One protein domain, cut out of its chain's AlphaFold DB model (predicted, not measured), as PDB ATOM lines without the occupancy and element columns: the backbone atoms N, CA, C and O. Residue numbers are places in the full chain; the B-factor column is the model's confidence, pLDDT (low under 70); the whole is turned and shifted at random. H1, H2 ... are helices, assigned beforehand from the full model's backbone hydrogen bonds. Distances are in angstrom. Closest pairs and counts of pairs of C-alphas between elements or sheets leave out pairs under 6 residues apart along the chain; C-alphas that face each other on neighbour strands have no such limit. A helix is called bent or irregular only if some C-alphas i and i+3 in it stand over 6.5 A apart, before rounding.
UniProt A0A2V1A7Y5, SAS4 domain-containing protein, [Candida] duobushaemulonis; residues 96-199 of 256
ATOM      1  N   ARG A  96     234.243 317.095 325.012       87.62
ATOM      2  CA  ARG A  96     233.790 315.820 324.425       87.62
ATOM      3  C   ARG A  96     233.058 314.945 325.444       87.62
ATOM      4  O   ARG A  96     232.058 314.313 325.106       87.62
ATOM      5  N   LYS A  97     233.535 314.903 326.693       90.88
ATOM      6  CA  LYS A  97     232.852 314.186 327.776       90.88
ATOM      7  C   LYS A  97     231.501 314.825 328.102       90.88
ATOM      8  O   LYS A  97     230.502 314.118 328.113       90.88
ATOM      9  N   MET A  98     231.468 316.139 328.317       90.00
ATOM     10  CA  MET A  98     230.239 316.864 328.638       90.00
ATOM     11  C   MET A  98     229.185 316.734 327.540       90.00
ATOM     12  O   MET A  98     228.041 316.424 327.851       90.00
ATOM     13  N   LYS A  99     229.580 316.859 326.268       85.94
ATOM     14  CA  LYS A  99     228.700 316.627 325.113       85.94
ATOM     15  C   LYS A  99     228.105 315.226 325.111       85.94
ATOM     16  O   LYS A  99     226.910 315.048 324.892       85.94
ATOM     17  N   ARG A 100     228.933 314.208 325.366       89.00
ATOM     18  CA  ARG A 100     228.464 312.818 325.435       89.00
ATOM     19  C   ARG A 100     227.454 312.632 326.565       89.00
ATOM     20  O   ARG A 100     226.437 311.974 326.356       89.00
ATOM     21  N   ASP A 101     227.732 313.205 327.730       89.31
ATOM     22  CA  ASP A 101     226.852 313.115 328.893       89.31
ATOM     23  C   ASP A 101     225.523 313.844 328.627       89.31
ATOM     24  O   ASP A 101     224.458 313.279 328.868       89.31
ATOM     25  N   GLU A 102     225.557 315.042 328.040       87.88
ATOM     26  CA  GLU A 102     224.365 315.801 327.642       87.88
ATOM     27  C   GLU A 102     223.519 315.049 326.607       87.88
ATOM     28  O   GLU A 102     222.302 314.914 326.773       87.88
ATOM     29  N   LYS A 103     224.161 314.467 325.587       84.88
ATOM     30  CA  LYS A 103     223.489 313.633 324.583       84.88
ATOM     31  C   LYS A 103     222.854 312.394 325.210       84.88
ATOM     32  O   LYS A 103     221.708 312.061 324.903       84.88
ATOM     33  N   SER A 104     223.564 311.731 326.123       89.44
ATOM     34  CA  SER A 104     223.046 310.570 326.852       89.44
ATOM     35  C   SER A 104     221.840 310.935 327.720       89.44
ATOM     36  O   SER A 104     220.847 310.206 327.727       89.44
ATOM     37  N   MET A 105     221.906 312.056 328.440       87.62
ATOM     38  CA  MET A 105     220.813 312.534 329.291       87.62
ATOM     39  C   MET A 105     219.590 312.917 328.458       87.62
ATOM     40  O   MET A 105     218.491 312.440 328.727       87.62
ATOM     41  N   THR A 106     219.794 313.674 327.381       87.06
ATOM     42  CA  THR A 106     218.723 314.086 326.465       87.06
ATOM     43  C   THR A 106     218.053 312.881 325.803       87.06
ATOM     44  O   THR A 106     216.826 312.818 325.723       87.06
ATOM     45  N   GLY A 107     218.831 311.886 325.365       85.50
ATOM     46  CA  GLY A 107     218.297 310.640 324.809       85.50
ATOM     47  C   GLY A 107     217.510 309.826 325.840       85.50
ATOM     48  O   GLY A 107     216.428 309.322 325.539       85.50
ATOM     49  N   SER A 108     218.011 309.744 327.076       89.81
ATOM     50  CA  SER A 108     217.297 309.105 328.186       89.81
ATOM     51  C   SER A 108     215.968 309.803 328.483       89.81
ATOM     52  O   SER A 108     214.958 309.127 328.681       89.81
ATOM     53  N   ASP A 109     215.940 311.135 328.479       88.25
ATOM     54  CA  ASP A 109     214.721 311.910 328.714       88.25
ATOM     55  C   ASP A 109     213.708 311.734 327.576       88.25
ATOM     56  O   ASP A 109     212.537 311.469 327.849       88.25
ATOM     57  N   LYS A 110     214.150 311.770 326.310       88.75
ATOM     58  CA  LYS A 110     213.298 311.467 325.143       88.75
ATOM     59  C   LYS A 110     212.671 310.073 325.260       88.75
ATOM     60  O   LYS A 110     211.453 309.938 325.163       88.75
ATOM     61  N   ASN A 111     213.479 309.053 325.555       89.50
ATOM     62  CA  ASN A 111     213.000 307.679 325.734       89.50
ATOM     63  C   ASN A 111     212.034 307.551 326.912       89.50
ATOM     64  O   ASN A 111     211.031 306.844 326.836       89.50
ATOM     65  N   ARG A 112     212.315 308.235 328.022       92.75
ATOM     66  CA  ARG A 112     211.419 308.257 329.176       92.75
ATOM     67  C   ARG A 112     210.068 308.870 328.818       92.75
ATOM     68  O   ARG A 112     209.048 308.282 329.159       92.75
ATOM     69  N   ILE A 113     210.062 310.012 328.132       90.75
ATOM     70  CA  ILE A 113     208.830 310.685 327.708       90.75
ATOM     71  C   ILE A 113     208.039 309.787 326.750       90.75
ATOM     72  O   ILE A 113     206.842 309.611 326.959       90.75
ATOM     73  N   ALA A 114     208.693 309.163 325.765       90.25
ATOM     74  CA  ALA A 114     208.040 308.229 324.845       90.25
ATOM     75  C   ALA A 114     207.376 307.059 325.596       90.25
ATOM     76  O   ALA A 114     206.190 306.787 325.408       90.25
ATOM     77  N   ASN A 115     208.091 306.452 326.550       92.94
ATOM     78  CA  ASN A 115     207.536 305.401 327.407       92.94
ATOM     79  C   ASN A 115     206.347 305.891 328.256       92.94
ATOM     80  O   ASN A 115     205.389 305.150 328.483       92.94
ATOM     81  N   GLU A 116     206.387 307.121 328.772       91.75
ATOM     82  CA  GLU A 116     205.265 307.718 329.511       91.75
ATOM     83  C   GLU A 116     204.041 307.931 328.599       91.75
ATOM     84  O   GLU A 116     202.918 307.621 329.003       91.75
ATOM     85  N   VAL A 117     204.243 308.361 327.352       93.44
ATOM     86  CA  VAL A 117     203.172 308.541 326.357       93.44
ATOM     87  C   VAL A 117     202.542 307.212 325.952       93.44
ATOM     88  O   VAL A 117     201.313 307.112 325.906       93.44
ATOM     89  N   ASP A 118     203.340 306.170 325.741       93.00
ATOM     90  CA  ASP A 118     202.822 304.829 325.457       93.00
ATOM     91  C   ASP A 118     202.015 304.275 326.635       93.00
ATOM     92  O   ASP A 118     200.938 303.696 326.454       93.00
ATOM     93  N   ASN A 119     202.463 304.546 327.866       92.81
ATOM     94  CA  ASN A 119     201.682 304.241 329.060       92.81
ATOM     95  C   ASN A 119     200.344 304.994 329.078       92.81
ATOM     96  O   ASN A 119     199.326 304.387 329.424       92.81
ATOM     97  N   PHE A 120     200.306 306.274 328.685       92.69
ATOM     98  CA  PHE A 120     199.057 307.041 328.577       92.69
ATOM     99  C   PHE A 120     198.122 306.483 327.498       92.69
ATOM    100  O   PHE A 120     196.921 306.359 327.746       92.69
ATOM    101  N   ARG A 121     198.653 306.071 326.341       92.81
ATOM    102  CA  ARG A 121     197.879 305.426 325.265       92.81
ATOM    103  C   ARG A 121     197.258 304.108 325.730       92.81
ATOM    104  O   ARG A 121     196.058 303.893 325.552       92.81
ATOM    105  N   MET A 122     198.033 303.258 326.407       93.56
ATOM    106  CA  MET A 122     197.535 302.006 326.989       93.56
ATOM    107  C   MET A 122     196.454 302.267 328.047       93.56
ATOM    108  O   MET A 122     195.411 301.615 328.067       93.56
ATOM    109  N   GLN A 123     196.686 303.237 328.927       91.62
ATOM    110  CA  GLN A 123     195.738 303.655 329.956       91.62
ATOM    111  C   GLN A 123     194.410 304.150 329.367       91.62
ATOM    112  O   GLN A 123     193.341 303.779 329.850       91.62
ATOM    113  N   LEU A 124     194.468 304.933 328.292       92.75
ATOM    114  CA  LEU A 124     193.297 305.411 327.567       92.75
ATOM    115  C   LEU A 124     192.521 304.252 326.926       92.75
ATOM    116  O   LEU A 124     191.298 304.189 327.062       92.75
ATOM    117  N   MET A 125     193.220 303.281 326.330       92.69
ATOM    118  CA  MET A 125     192.604 302.061 325.801       92.69
ATOM    119  C   MET A 125     191.880 301.266 326.902       92.69
ATOM    120  O   MET A 125     190.745 300.833 326.703       92.69
ATOM    121  N   LEU A 126     192.475 301.123 328.093       92.50
ATOM    122  CA  LEU A 126     191.839 300.449 329.237       92.50
ATOM    123  C   LEU A 126     190.563 301.161 329.716       92.50
ATOM    124  O   LEU A 126     189.623 300.504 330.160       92.50
ATOM    125  N   LEU A 127     190.503 302.492 329.617       90.75
ATOM    126  CA  LEU A 127     189.307 303.267 329.965       90.75
ATOM    127  C   LEU A 127     188.183 303.150 328.922       90.75
ATOM    128  O   LEU A 127     187.021 303.415 329.247       90.75
ATOM    129  N   GLN A 128     188.500 302.761 327.686       90.00
ATOM    130  CA  GLN A 128     187.524 302.525 326.615       90.00
ATOM    131  C   GLN A 128     186.925 301.110 326.653       90.00
ATOM    132  O   GLN A 128     185.813 300.909 326.170       90.00
ATOM    133  N   GLN A 129     187.614 300.142 327.264       91.50
ATOM    134  CA  GLN A 129     187.122 298.771 327.430       91.50
ATOM    135  C   GLN A 129     185.929 298.687 328.395       91.50
ATOM    136  O   GLN A 129     185.760 299.525 329.275       91.50
ATOM    137  N   ASN A 130     185.118 297.626 328.287       87.31
ATOM    138  CA  ASN A 130     183.918 297.437 329.119       87.31
ATOM    139  C   ASN A 130     184.228 297.241 330.624       87.31
ATOM    140  O   ASN A 130     183.401 297.522 331.483       87.31
ATOM    141  N   ASN A 131     185.440 296.794 330.964       89.19
ATOM    142  CA  ASN A 131     185.921 296.562 332.333       89.19
ATOM    143  C   ASN A 131     186.638 297.783 332.959       89.19
ATOM    144  O   ASN A 131     187.340 297.637 333.967       89.19
ATOM    145  N   TRP A 132     186.455 298.983 332.397       90.44
ATOM    146  CA  TRP A 132     187.128 300.229 332.797       90.44
ATOM    147  C   TRP A 132     187.051 300.540 334.302       90.44
ATOM    148  O   TRP A 132     188.014 301.053 334.877       90.44
ATOM    149  N   ALA A 133     185.953 300.179 334.974       87.50
ATOM    150  CA  ALA A 133     185.734 300.457 336.397       87.50
ATOM    151  C   ALA A 133     186.784 299.806 337.322       87.50
ATOM    152  O   ALA A 133     187.060 300.313 338.407       87.50
ATOM    153  N   ARG A 134     187.429 298.713 336.887       89.00
ATOM    154  CA  ARG A 134     188.530 298.074 337.632       89.00
ATOM    155  C   ARG A 134     189.859 298.822 337.475       89.00
ATOM    156  O   ARG A 134     190.730 298.719 338.341       89.00
ATOM    157  N   HIS A 135     190.028 299.528 336.362       87.50
ATOM    158  CA  HIS A 135     191.272 300.199 335.989       87.50
ATOM    159  C   HIS A 135     191.303 301.655 336.460       87.50
ATOM    160  O   HIS A 135     192.356 302.117 336.897       87.50
ATOM    161  N   LEU A 136     190.151 302.331 336.478       89.25
ATOM    162  CA  LEU A 136     190.021 303.731 336.892       89.25
ATOM    163  C   LEU A 136     190.654 304.041 338.272       89.25
ATOM    164  O   LEU A 136     191.456 304.970 338.336       89.25
ATOM    165  N   PRO A 137     190.455 303.240 339.344       88.94
ATOM    166  CA  PRO A 137     191.041 303.527 340.660       88.94
ATOM    167  C   PRO A 137     192.574 303.446 340.718       88.94
ATOM    168  O   PRO A 137     193.174 303.872 341.702       88.94
ATOM    169  N   LYS A 138     193.220 302.842 339.709       88.25
ATOM    170  CA  LYS A 138     194.688 302.793 339.609       88.25
ATOM    171  C   LYS A 138     195.274 304.057 338.990       88.25
ATOM    172  O   LYS A 138     196.487 304.233 339.033       88.25
ATOM    173  N   MET A 139     194.429 304.874 338.373       88.19
ATOM    174  CA  MET A 139     194.824 306.033 337.584       88.19
ATOM    175  C   MET A 139     194.338 307.322 338.235       88.19
ATOM    176  O   MET A 139     195.049 308.324 338.220       88.19
ATOM    177  N   THR A 140     193.150 307.300 338.840       89.44
ATOM    178  CA  THR A 140     192.519 308.484 339.415       89.44
ATOM    179  C   THR A 140     192.108 308.276 340.852       89.44
ATOM    180  O   THR A 140     191.807 307.167 341.302       89.44
ATOM    181  N   TYR A 141     192.128 309.376 341.590       90.12
ATOM    182  CA  TYR A 141     191.665 309.406 342.958       90.12
ATOM    183  C   TYR A 141     190.130 309.401 342.979       90.12
ATOM    184  O   TYR A 141     189.485 310.266 342.386       90.12
ATOM    185  N   ILE A 142     189.547 308.412 343.654       87.81
ATOM    186  CA  ILE A 142     188.097 308.194 343.756       87.81
ATOM    187  C   ILE A 142     187.719 308.252 345.236       87.81
ATOM    188  O   ILE A 142     188.367 307.582 346.045       87.81
ATOM    189  N   ASN A 143     186.689 309.030 345.573       85.12
ATOM    190  CA  ASN A 143     186.191 309.155 346.941       85.12
ATOM    191  C   ASN A 143     185.261 307.989 347.273       85.12
ATOM    192  O   ASN A 143     185.517 307.275 348.243       85.12
ATOM    193  N   ASP A 144     184.243 307.758 346.438       85.50
ATOM    194  CA  ASP A 144     183.312 306.645 346.580       85.50
ATOM    195  C   ASP A 144     183.317 305.746 345.333       85.50
ATOM    196  O   ASP A 144     183.138 306.174 344.196       85.50
ATOM    197  N   LYS A 145     183.546 304.448 345.546       82.75
ATOM    198  CA  LYS A 145     183.551 303.440 344.473       82.75
ATOM    199  C   LYS A 145     182.154 302.913 344.151       82.75
ATOM    200  O   LYS A 145     182.006 302.177 343.179       82.75
ATOM    201  N   SER A 146     181.167 303.212 344.989       86.88
ATOM    202  CA  SER A 146     179.774 302.815 344.793       86.88
ATOM    203  C   SER A 146     178.959 303.871 344.041       86.88
ATOM    204  O   SER A 146     177.927 303.536 343.460       86.88
ATOM    205  N   ASP A 147     179.451 305.113 343.971       90.69
ATOM    206  CA  ASP A 147     178.812 306.183 343.211       90.69
ATOM    207  C   ASP A 147     179.113 306.064 341.705       90.69
ATOM    208  O   ASP A 147     180.195 306.391 341.206       90.69
ATOM    209  N   ALA A 148     178.112 305.605 340.954       88.62
ATOM    210  CA  ALA A 148     178.195 305.475 339.504       88.62
ATOM    211  C   ALA A 148     178.348 306.829 338.784       88.62
ATOM    212  O   ALA A 148     178.956 306.879 337.708       88.62
ATOM    213  N   ALA A 149     177.823 307.920 339.353       90.19
ATOM    214  CA  ALA A 149     177.923 309.250 338.761       90.19
ATOM    215  C   ALA A 149     179.346 309.807 338.902       90.19
ATOM    216  O   ALA A 149     179.922 310.245 337.899       90.19
ATOM    217  N   GLU A 150     179.947 309.707 340.096       90.06
ATOM    218  CA  GLU A 150     181.354 310.065 340.332       90.06
ATOM    219  C   GLU A 150     182.282 309.283 339.393       90.06
ATOM    220  O   GLU A 150     183.119 309.876 338.705       90.06
ATOM    221  N   LEU A 151     182.109 307.959 339.311       89.62
ATOM    222  CA  LEU A 151     182.930 307.098 338.455       89.62
ATOM    223  C   LEU A 151     182.825 307.477 336.976       89.62
ATOM    224  O   LEU A 151     183.843 307.535 336.282       89.62
ATOM    225  N   SER A 152     181.613 307.743 336.489       90.25
ATOM    226  CA  SER A 152     181.391 308.142 335.099       90.25
ATOM    227  C   SER A 152     182.033 309.495 334.794       90.25
ATOM    228  O   SER A 152     182.756 309.622 333.802       90.25
ATOM    229  N   TRP A 153     181.843 310.497 335.658       90.94
ATOM    230  CA  TRP A 153     182.446 311.817 335.471       90.94
ATOM    231  C   TRP A 153     183.976 311.745 335.513       90.94
ATOM    232  O   TRP A 153     184.641 312.215 334.587       90.94
ATOM    233  N   LYS A 154     184.545 311.068 336.521       91.25
ATOM    234  CA  LYS A 154     185.999 310.896 336.635       91.25
ATOM    235  C   LYS A 154     186.566 310.127 335.451       91.25
ATOM    236  O   LYS A 154     187.629 310.501 334.966       91.25
ATOM    237  N   ARG A 155     185.872 309.114 334.920       92.25
ATOM    238  CA  ARG A 155     186.283 308.424 333.685       92.25
ATOM    239  C   ARG A 155     186.426 309.403 332.521       92.25
ATOM    240  O   ARG A 155     187.465 309.391 331.864       92.25
ATOM    241  N   HIS A 156     185.420 310.246 332.285       91.69
ATOM    242  CA  HIS A 156     185.458 311.233 331.203       91.69
ATOM    243  C   HIS A 156     186.576 312.258 331.412       91.69
ATOM    244  O   HIS A 156     187.357 312.484 330.491       91.69
ATOM    245  N   ALA A 157     186.719 312.802 332.624       90.81
ATOM    246  CA  ALA A 157     187.784 313.751 332.955       90.81
ATOM    247  C   ALA A 157     189.186 313.143 332.755       90.81
ATOM    248  O   ALA A 157     190.067 313.769 332.171       90.81
ATOM    249  N   THR A 158     189.376 311.885 333.165       92.31
ATOM    250  CA  THR A 158     190.644 311.157 332.973       92.31
ATOM    251  C   THR A 158     190.938 310.915 331.506       92.31
ATOM    252  O   THR A 158     192.055 311.143 331.058       92.31
ATOM    253  N   ALA A 159     189.943 310.444 330.753       93.38
ATOM    254  CA  ALA A 159     190.102 310.179 329.333       93.38
ATOM    255  C   ALA A 159     190.432 311.470 328.570       93.38
ATOM    256  O   ALA A 159     191.333 311.467 327.738       93.38
ATOM    257  N   ALA A 160     189.761 312.579 328.894       92.00
ATOM    258  CA  ALA A 160     190.035 313.885 328.303       92.00
ATOM    259  C   ALA A 160     191.458 314.372 328.618       92.00
ATOM    260  O   ALA A 160     192.166 314.812 327.714       92.00
ATOM    261  N   GLU A 161     191.907 314.246 329.869       91.62
ATOM    262  CA  GLU A 161     193.252 314.670 330.267       91.62
ATOM    263  C   GLU A 161     194.346 313.810 329.616       91.62
ATOM    264  O   GLU A 161     195.331 314.347 329.114       91.62
ATOM    265  N   LEU A 162     194.157 312.489 329.550       92.81
ATOM    266  CA  LEU A 162     195.083 311.594 328.850       92.81
ATOM    267  C   LEU A 162     195.156 311.914 327.354       92.81
ATOM    268  O   LEU A 162     196.257 312.044 326.823       92.81
ATOM    269  N   SER A 163     194.013 312.118 326.691       93.56
ATOM    270  CA  SER A 163     193.975 312.560 325.292       93.56
ATOM    271  C   SER A 163     194.730 313.874 325.107       93.56
ATOM    272  O   SER A 163     195.553 313.996 324.205       93.56
ATOM    273  N   ARG A 164     194.518 314.847 326.004       92.50
ATOM    274  CA  ARG A 164     195.204 316.145 325.972       92.50
ATOM    275  C   ARG A 164     196.721 315.998 326.108       92.50
ATOM    276  O   ARG A 164     197.461 316.701 325.418       92.50
ATOM    277  N   LEU A 165     197.195 315.113 326.988       92.19
ATOM    278  CA  LEU A 165     198.624 314.839 327.170       92.19
ATOM    279  C   LEU A 165     199.240 314.181 325.929       92.19
ATOM    280  O   LEU A 165     200.317 314.603 325.507       92.19
ATOM    281  N   VAL A 166     198.545 313.220 325.315       94.31
ATOM    282  CA  VAL A 166     198.986 312.576 324.067       94.31
ATOM    283  C   VAL A 166     199.053 313.594 322.928       94.31
ATOM    284  O   VAL A 166     200.106 313.745 322.313       94.31
ATOM    285  N   SER A 167     198.001 314.390 322.712       94.50
ATOM    286  CA  SER A 167     198.002 315.423 321.665       94.50
ATOM    287  C   SER A 167     199.070 316.498 321.891       94.50
ATOM    288  O   SER A 167     199.634 317.035 320.938       94.50
ATOM    289  N   LYS A 168     199.385 316.826 323.152       94.31
ATOM    290  CA  LYS A 168     200.488 317.740 323.476       94.31
ATOM    291  C   LYS A 168     201.837 317.161 323.040       94.31
ATOM    292  O   LYS A 168     202.669 317.921 322.543       94.31
ATOM    293  N   TYR A 169     202.054 315.865 323.252       94.12
ATOM    294  CA  TYR A 169     203.270 315.186 322.810       94.12
ATOM    295  C   TYR A 169     203.363 315.151 321.283       94.12
ATOM    296  O   TYR A 169     204.380 315.566 320.747       94.12
ATOM    297  N   GLU A 170     202.289 314.780 320.587       93.56
ATOM    298  CA  GLU A 170     202.258 314.734 319.114       93.56
ATOM    299  C   GLU A 170     202.547 316.109 318.490       93.56
ATOM    300  O   GLU A 170     203.315 316.226 317.540       93.56
ATOM    301  N   ASN A 171     202.012 317.188 319.072       94.88
ATOM    302  CA  ASN A 171     202.345 318.551 318.646       94.88
ATOM    303  C   ASN A 171     203.822 318.896 318.914       94.88
ATOM    304  O   ASN A 171     204.477 319.545 318.102       94.88
ATOM    305  N   TRP A 172     204.364 318.490 320.064       92.62
ATOM    306  CA  TRP A 172     205.788 318.672 320.345       92.62
ATOM    307  C   TRP A 172     206.671 317.902 319.355       92.62
ATOM    308  O   TRP A 172     207.626 318.484 318.851       92.62
ATOM    309  N   GLU A 173     206.321 316.658 319.036       92.25
ATOM    310  CA  GLU A 173     207.027 315.809 318.074       92.25
ATOM    311  C   GLU A 173     206.999 316.421 316.669       92.25
ATOM    312  O   GLU A 173     208.058 316.612 316.078       92.25
ATOM    313  N   ALA A 174     205.832 316.871 316.198       93.25
ATOM    314  CA  ALA A 174     205.691 317.547 314.907       93.25
ATOM    315  C   ALA A 174     206.514 318.845 314.821       93.25
ATOM    316  O   ALA A 174     207.170 319.112 313.815       93.25
ATOM    317  N   ARG A 175     206.528 319.658 315.888       92.62
ATOM    318  CA  ARG A 175     207.374 320.865 315.936       92.62
ATOM    319  C   ARG A 175     208.859 320.522 315.956       92.62
ATOM    320  O   ARG A 175     209.650 321.238 315.352       92.62
ATOM    321  N   ASN A 176     209.237 319.458 316.656       90.06
ATOM    322  CA  ASN A 176     210.617 319.002 316.706       90.06
ATOM    323  C   ASN A 176     211.079 318.487 315.332       90.06
ATOM    324  O   ASN A 176     212.162 318.849 314.888       90.06
ATOM    325  N   GLU A 177     210.247 317.708 314.643       90.56
ATOM    326  CA  GLU A 177     210.497 317.251 313.272       90.56
ATOM    327  C   GLU A 177     210.637 318.430 312.305       90.56
ATOM    328  O   GLU A 177     211.587 318.471 311.526       90.56
ATOM    329  N   GLN A 178     209.763 319.435 312.413       92.75
ATOM    330  CA  GLN A 178     209.867 320.651 311.611       92.75
ATOM    331  C   GLN A 178     211.182 321.396 311.871       92.75
ATOM    332  O   GLN A 178     211.861 321.769 310.922       92.75
ATOM    333  N   CYS A 179     211.590 321.558 313.133       89.25
ATOM    334  CA  CYS A 179     212.883 322.166 313.446       89.25
ATOM    335  C   CYS A 179     214.057 321.368 312.862       89.25
ATOM    336  O   CYS A 179     214.991 321.968 312.339       89.25
ATOM    337  N   ILE A 180     214.021 320.032 312.919       87.31
ATOM    338  CA  ILE A 180     215.065 319.183 312.324       87.31
ATOM    339  C   ILE A 180     215.089 319.340 310.799       87.31
ATOM    340  O   ILE A 180     216.165 319.435 310.207       87.31
ATOM    341  N   ALA A 181     213.921 319.403 310.159       87.75
ATOM    342  CA  ALA A 181     213.813 319.634 308.724       87.75
ATOM    343  C   ALA A 181     214.373 321.008 308.325       87.75
ATOM    344  O   ALA A 181     215.147 321.086 307.374       87.75
ATOM    345  N   ASP A 182     214.058 322.062 309.085       88.44
ATOM    346  CA  ASP A 182     214.577 323.417 308.867       88.44
ATOM    347  C   ASP A 182     216.111 323.463 309.013       88.44
ATOM    348  O   ASP A 182     216.797 324.105 308.212       88.44
ATOM    349  N   ILE A 183     216.665 322.752 310.007       84.69
ATOM    350  CA  ILE A 183     218.119 322.609 310.196       84.69
ATOM    351  C   ILE A 183     218.739 321.910 308.983       84.69
ATOM    352  O   ILE A 183     219.670 322.442 308.378       84.69
ATOM    353  N   LYS A 184     218.178 320.771 308.563       83.44
ATOM    354  CA  LYS A 184     218.669 320.022 307.400       83.44
ATOM    355  C   LYS A 184     218.598 320.852 306.117       83.44
ATOM    356  O   LYS A 184     219.519 320.823 305.298       83.44
ATOM    357  N   GLU A 185     217.527 321.622 305.933       85.94
ATOM    358  CA  GLU A 185     217.394 322.527 304.795       85.94
ATOM    359  C   GLU A 185     218.486 323.607 304.829       85.94
ATOM    360  O   GLU A 185     219.159 323.838 303.820       85.94
ATOM    361  N   PHE A 186     218.717 324.234 305.983       83.69
ATOM    362  CA  PHE A 186     219.765 325.238 306.152       83.69
ATOM    363  C   PHE A 186     221.167 324.677 305.864       83.69
ATOM    364  O   PHE A 186     221.939 325.292 305.121       83.69
ATOM    365  N   GLU A 187     221.480 323.491 306.384       78.12
ATOM    366  CA  GLU A 187     222.752 322.804 306.137       78.12
ATOM    367  C   GLU A 187     222.936 322.457 304.656       78.12
ATOM    368  O   GLU A 187     223.999 322.718 304.085       78.12
ATOM    369  N   SER A 188     221.886 321.963 303.993       76.06
ATOM    370  CA  SER A 188     221.933 321.638 302.562       76.06
ATOM    371  C   SER A 188     222.182 322.870 301.681       76.06
ATOM    372  O   SER A 188     222.911 322.789 300.690       76.06
ATOM    373  N   ARG A 189     221.646 324.039 302.067       77.50
ATOM    374  CA  ARG A 189     221.899 325.321 301.386       77.50
ATOM    375  C   ARG A 189     223.341 325.794 301.563       77.50
ATOM    376  O   ARG A 189     223.888 326.420 300.658       77.50
ATOM    377  N   LYS A 190     223.949 325.518 302.718       75.31
ATOM    378  CA  LYS A 190     225.343 325.874 303.020       75.31
ATOM    379  C   LYS A 190     226.332 324.928 302.333       75.31
ATOM    380  O   LYS A 190     227.419 325.367 301.967       75.31
ATOM    381  N   ASN A 191     225.974 323.654 302.144       69.19
ATOM    382  CA  ASN A 191     226.821 322.670 301.478       69.19
ATOM    383  C   ASN A 191     225.984 321.627 300.694       69.19
ATOM    384  O   ASN A 191     225.450 320.691 301.293       69.19
ATOM    385  N   PRO A 192     225.901 321.709 299.351       65.44
ATOM    386  CA  PRO A 192     225.019 320.856 298.542       65.44
ATOM    387  C   PRO A 192     225.408 319.367 298.538       65.44
ATOM    388  O   PRO A 192     224.614 318.529 298.122       65.44
ATOM    389  N   LYS A 193     226.606 319.012 299.023       62.91
ATOM    390  CA  LYS A 193     227.035 317.615 299.224       62.91
ATOM    391  C   LYS A 193     226.525 316.986 300.530       62.91
ATOM    392  O   LYS A 193     226.685 315.784 300.698       62.91
ATOM    393  N   ALA A 194     225.928 317.765 301.436       57.94
ATOM    394  CA  ALA A 194     225.456 317.292 302.740       57.94
ATOM    395  C   ALA A 194     223.979 316.837 302.751       57.94
ATOM    396  O   ALA A 194     223.497 316.363 303.777       57.94
ATOM    397  N   ALA A 195     223.252 316.955 301.633       54.19
ATOM    398  CA  ALA A 195     221.805 316.709 301.570       54.19
ATOM    399  C   ALA A 195     221.374 315.259 301.904       54.19
ATOM    400  O   ALA A 195     220.271 315.056 302.423       54.19
ATOM    401  N   ASP A 196     222.250 314.277 301.661       55.69
ATOM    402  CA  ASP A 196     222.016 312.846 301.936       55.69
ATOM    403  C   ASP A 196     222.638 312.352 303.251       55.69
ATOM    404  O   ASP A 196     222.470 311.190 303.622       55.69
ATOM    405  N   SER A 197     223.327 313.220 303.993       54.19
ATOM    406  CA  SER A 197     223.746 312.896 305.358       54.19
ATOM    407  C   SER A 197     222.512 312.909 306.265       54.19
ATOM    408  O   SER A 197     221.667 313.806 306.156       54.19
ATOM    409  N   GLU A 198     222.393 311.940 307.182       54.16
ATOM    410  CA  GLU A 198     221.560 312.162 308.372       54.16
ATOM    411  C   GLU A 198     221.980 313.493 309.004       54.16
ATOM    412  O   GLU A 198     223.169 313.810 308.912       54.16
ATOM    413  N   PRO A 199     221.057 314.272 309.602       48.75
ATOM    414  CA  PRO A 199     221.439 315.463 310.343       48.75
ATOM    415  C   PRO A 199     222.449 315.016 311.393       48.75
ATOM    416  O   PRO A 199     222.114 314.378 312.393       48.75
TER     417      PRO A 199
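Overview. This is residues 96 to 199 of the 256 residues of the protein "SAS4 domain-containing protein" of [Candida] duobushaemulonis (UniProt A0A2V1A7Y5). Two long helices, H1 and H3, run opposite ways and make a narrow V: the last part of H1 packs on the first half of H3, and from there the two spread, so that residues 96 to 112 of H1 stick out free. The short helix H2 sits at the closed end of the V, between the two long helices along the chain, and H3 makes the long axis of the whole. After H3, residues 191 to 199 form a tail that folds back. The printed part has 104 residues with three named helices in the order H1, H2, H3 and no named strand, and its class is all helix. It is extended, with a radius of gyration of the C-alphas of 20.9 A and spans of 67 by 29 by 17 A.

Along the chain. H1 holds residues 96 to 128 and begins at C-alpha 96, at (233.790, 315.820, 324.425); it is 48.2 A long from first to last C-alpha. H2 holds residues 132 to 138, with C-alpha 132 at (187.128, 300.229, 332.797), and is 10.5 A long. It is only just irregular: C-alphas 134 and 137 are 6.7 A apart. H3, the longest helix, holds residues 148 to 190, is 63.0 A long and ends at C-alpha 190, at (225.343, 325.874, 303.020).

Arrangement. H1 touches H3 with residues 117 to 127 alone, and H3 touches H1 with residues 155 to 169 alone. Their closest C-alphas are those of Leu 124 and Ala 159, 6.0 A apart. The two run opposite ways at a steep tilt of 36 degrees, only just past shallow. H1 and H2 touch only at the corner by their link, with the C-alphas of Leu 126 and Trp 132 closest at 5.9 A. They run opposite ways at a steep tilt of 38 degrees. H2 and H3 are close but not clearly touching; their closest C-alphas, those of Leu 136 and Arg 155, are 6.8 A apart, and their lines are about perpendicular at 73 degrees. In H1 and H3 every O i to N i+4 pair is within hydrogen-bond range; in H2 1 of 3 is, beside 2 of 4 O i to N i+3 pairs.

Size, cuts and confidence. The two C-alphas farthest apart are those of Ser 146 and Lys 193, at 67.3 A. Residues 96 to 112 of H1 and residues 171 to 179 of H3 stand free. The printed part has no cut; the link from H1 to H2 is tight and that from H2 to H3, nine residues, is short. The mean pLDDT of the printed part is 86.8, and residues 191 to 199 are under 70.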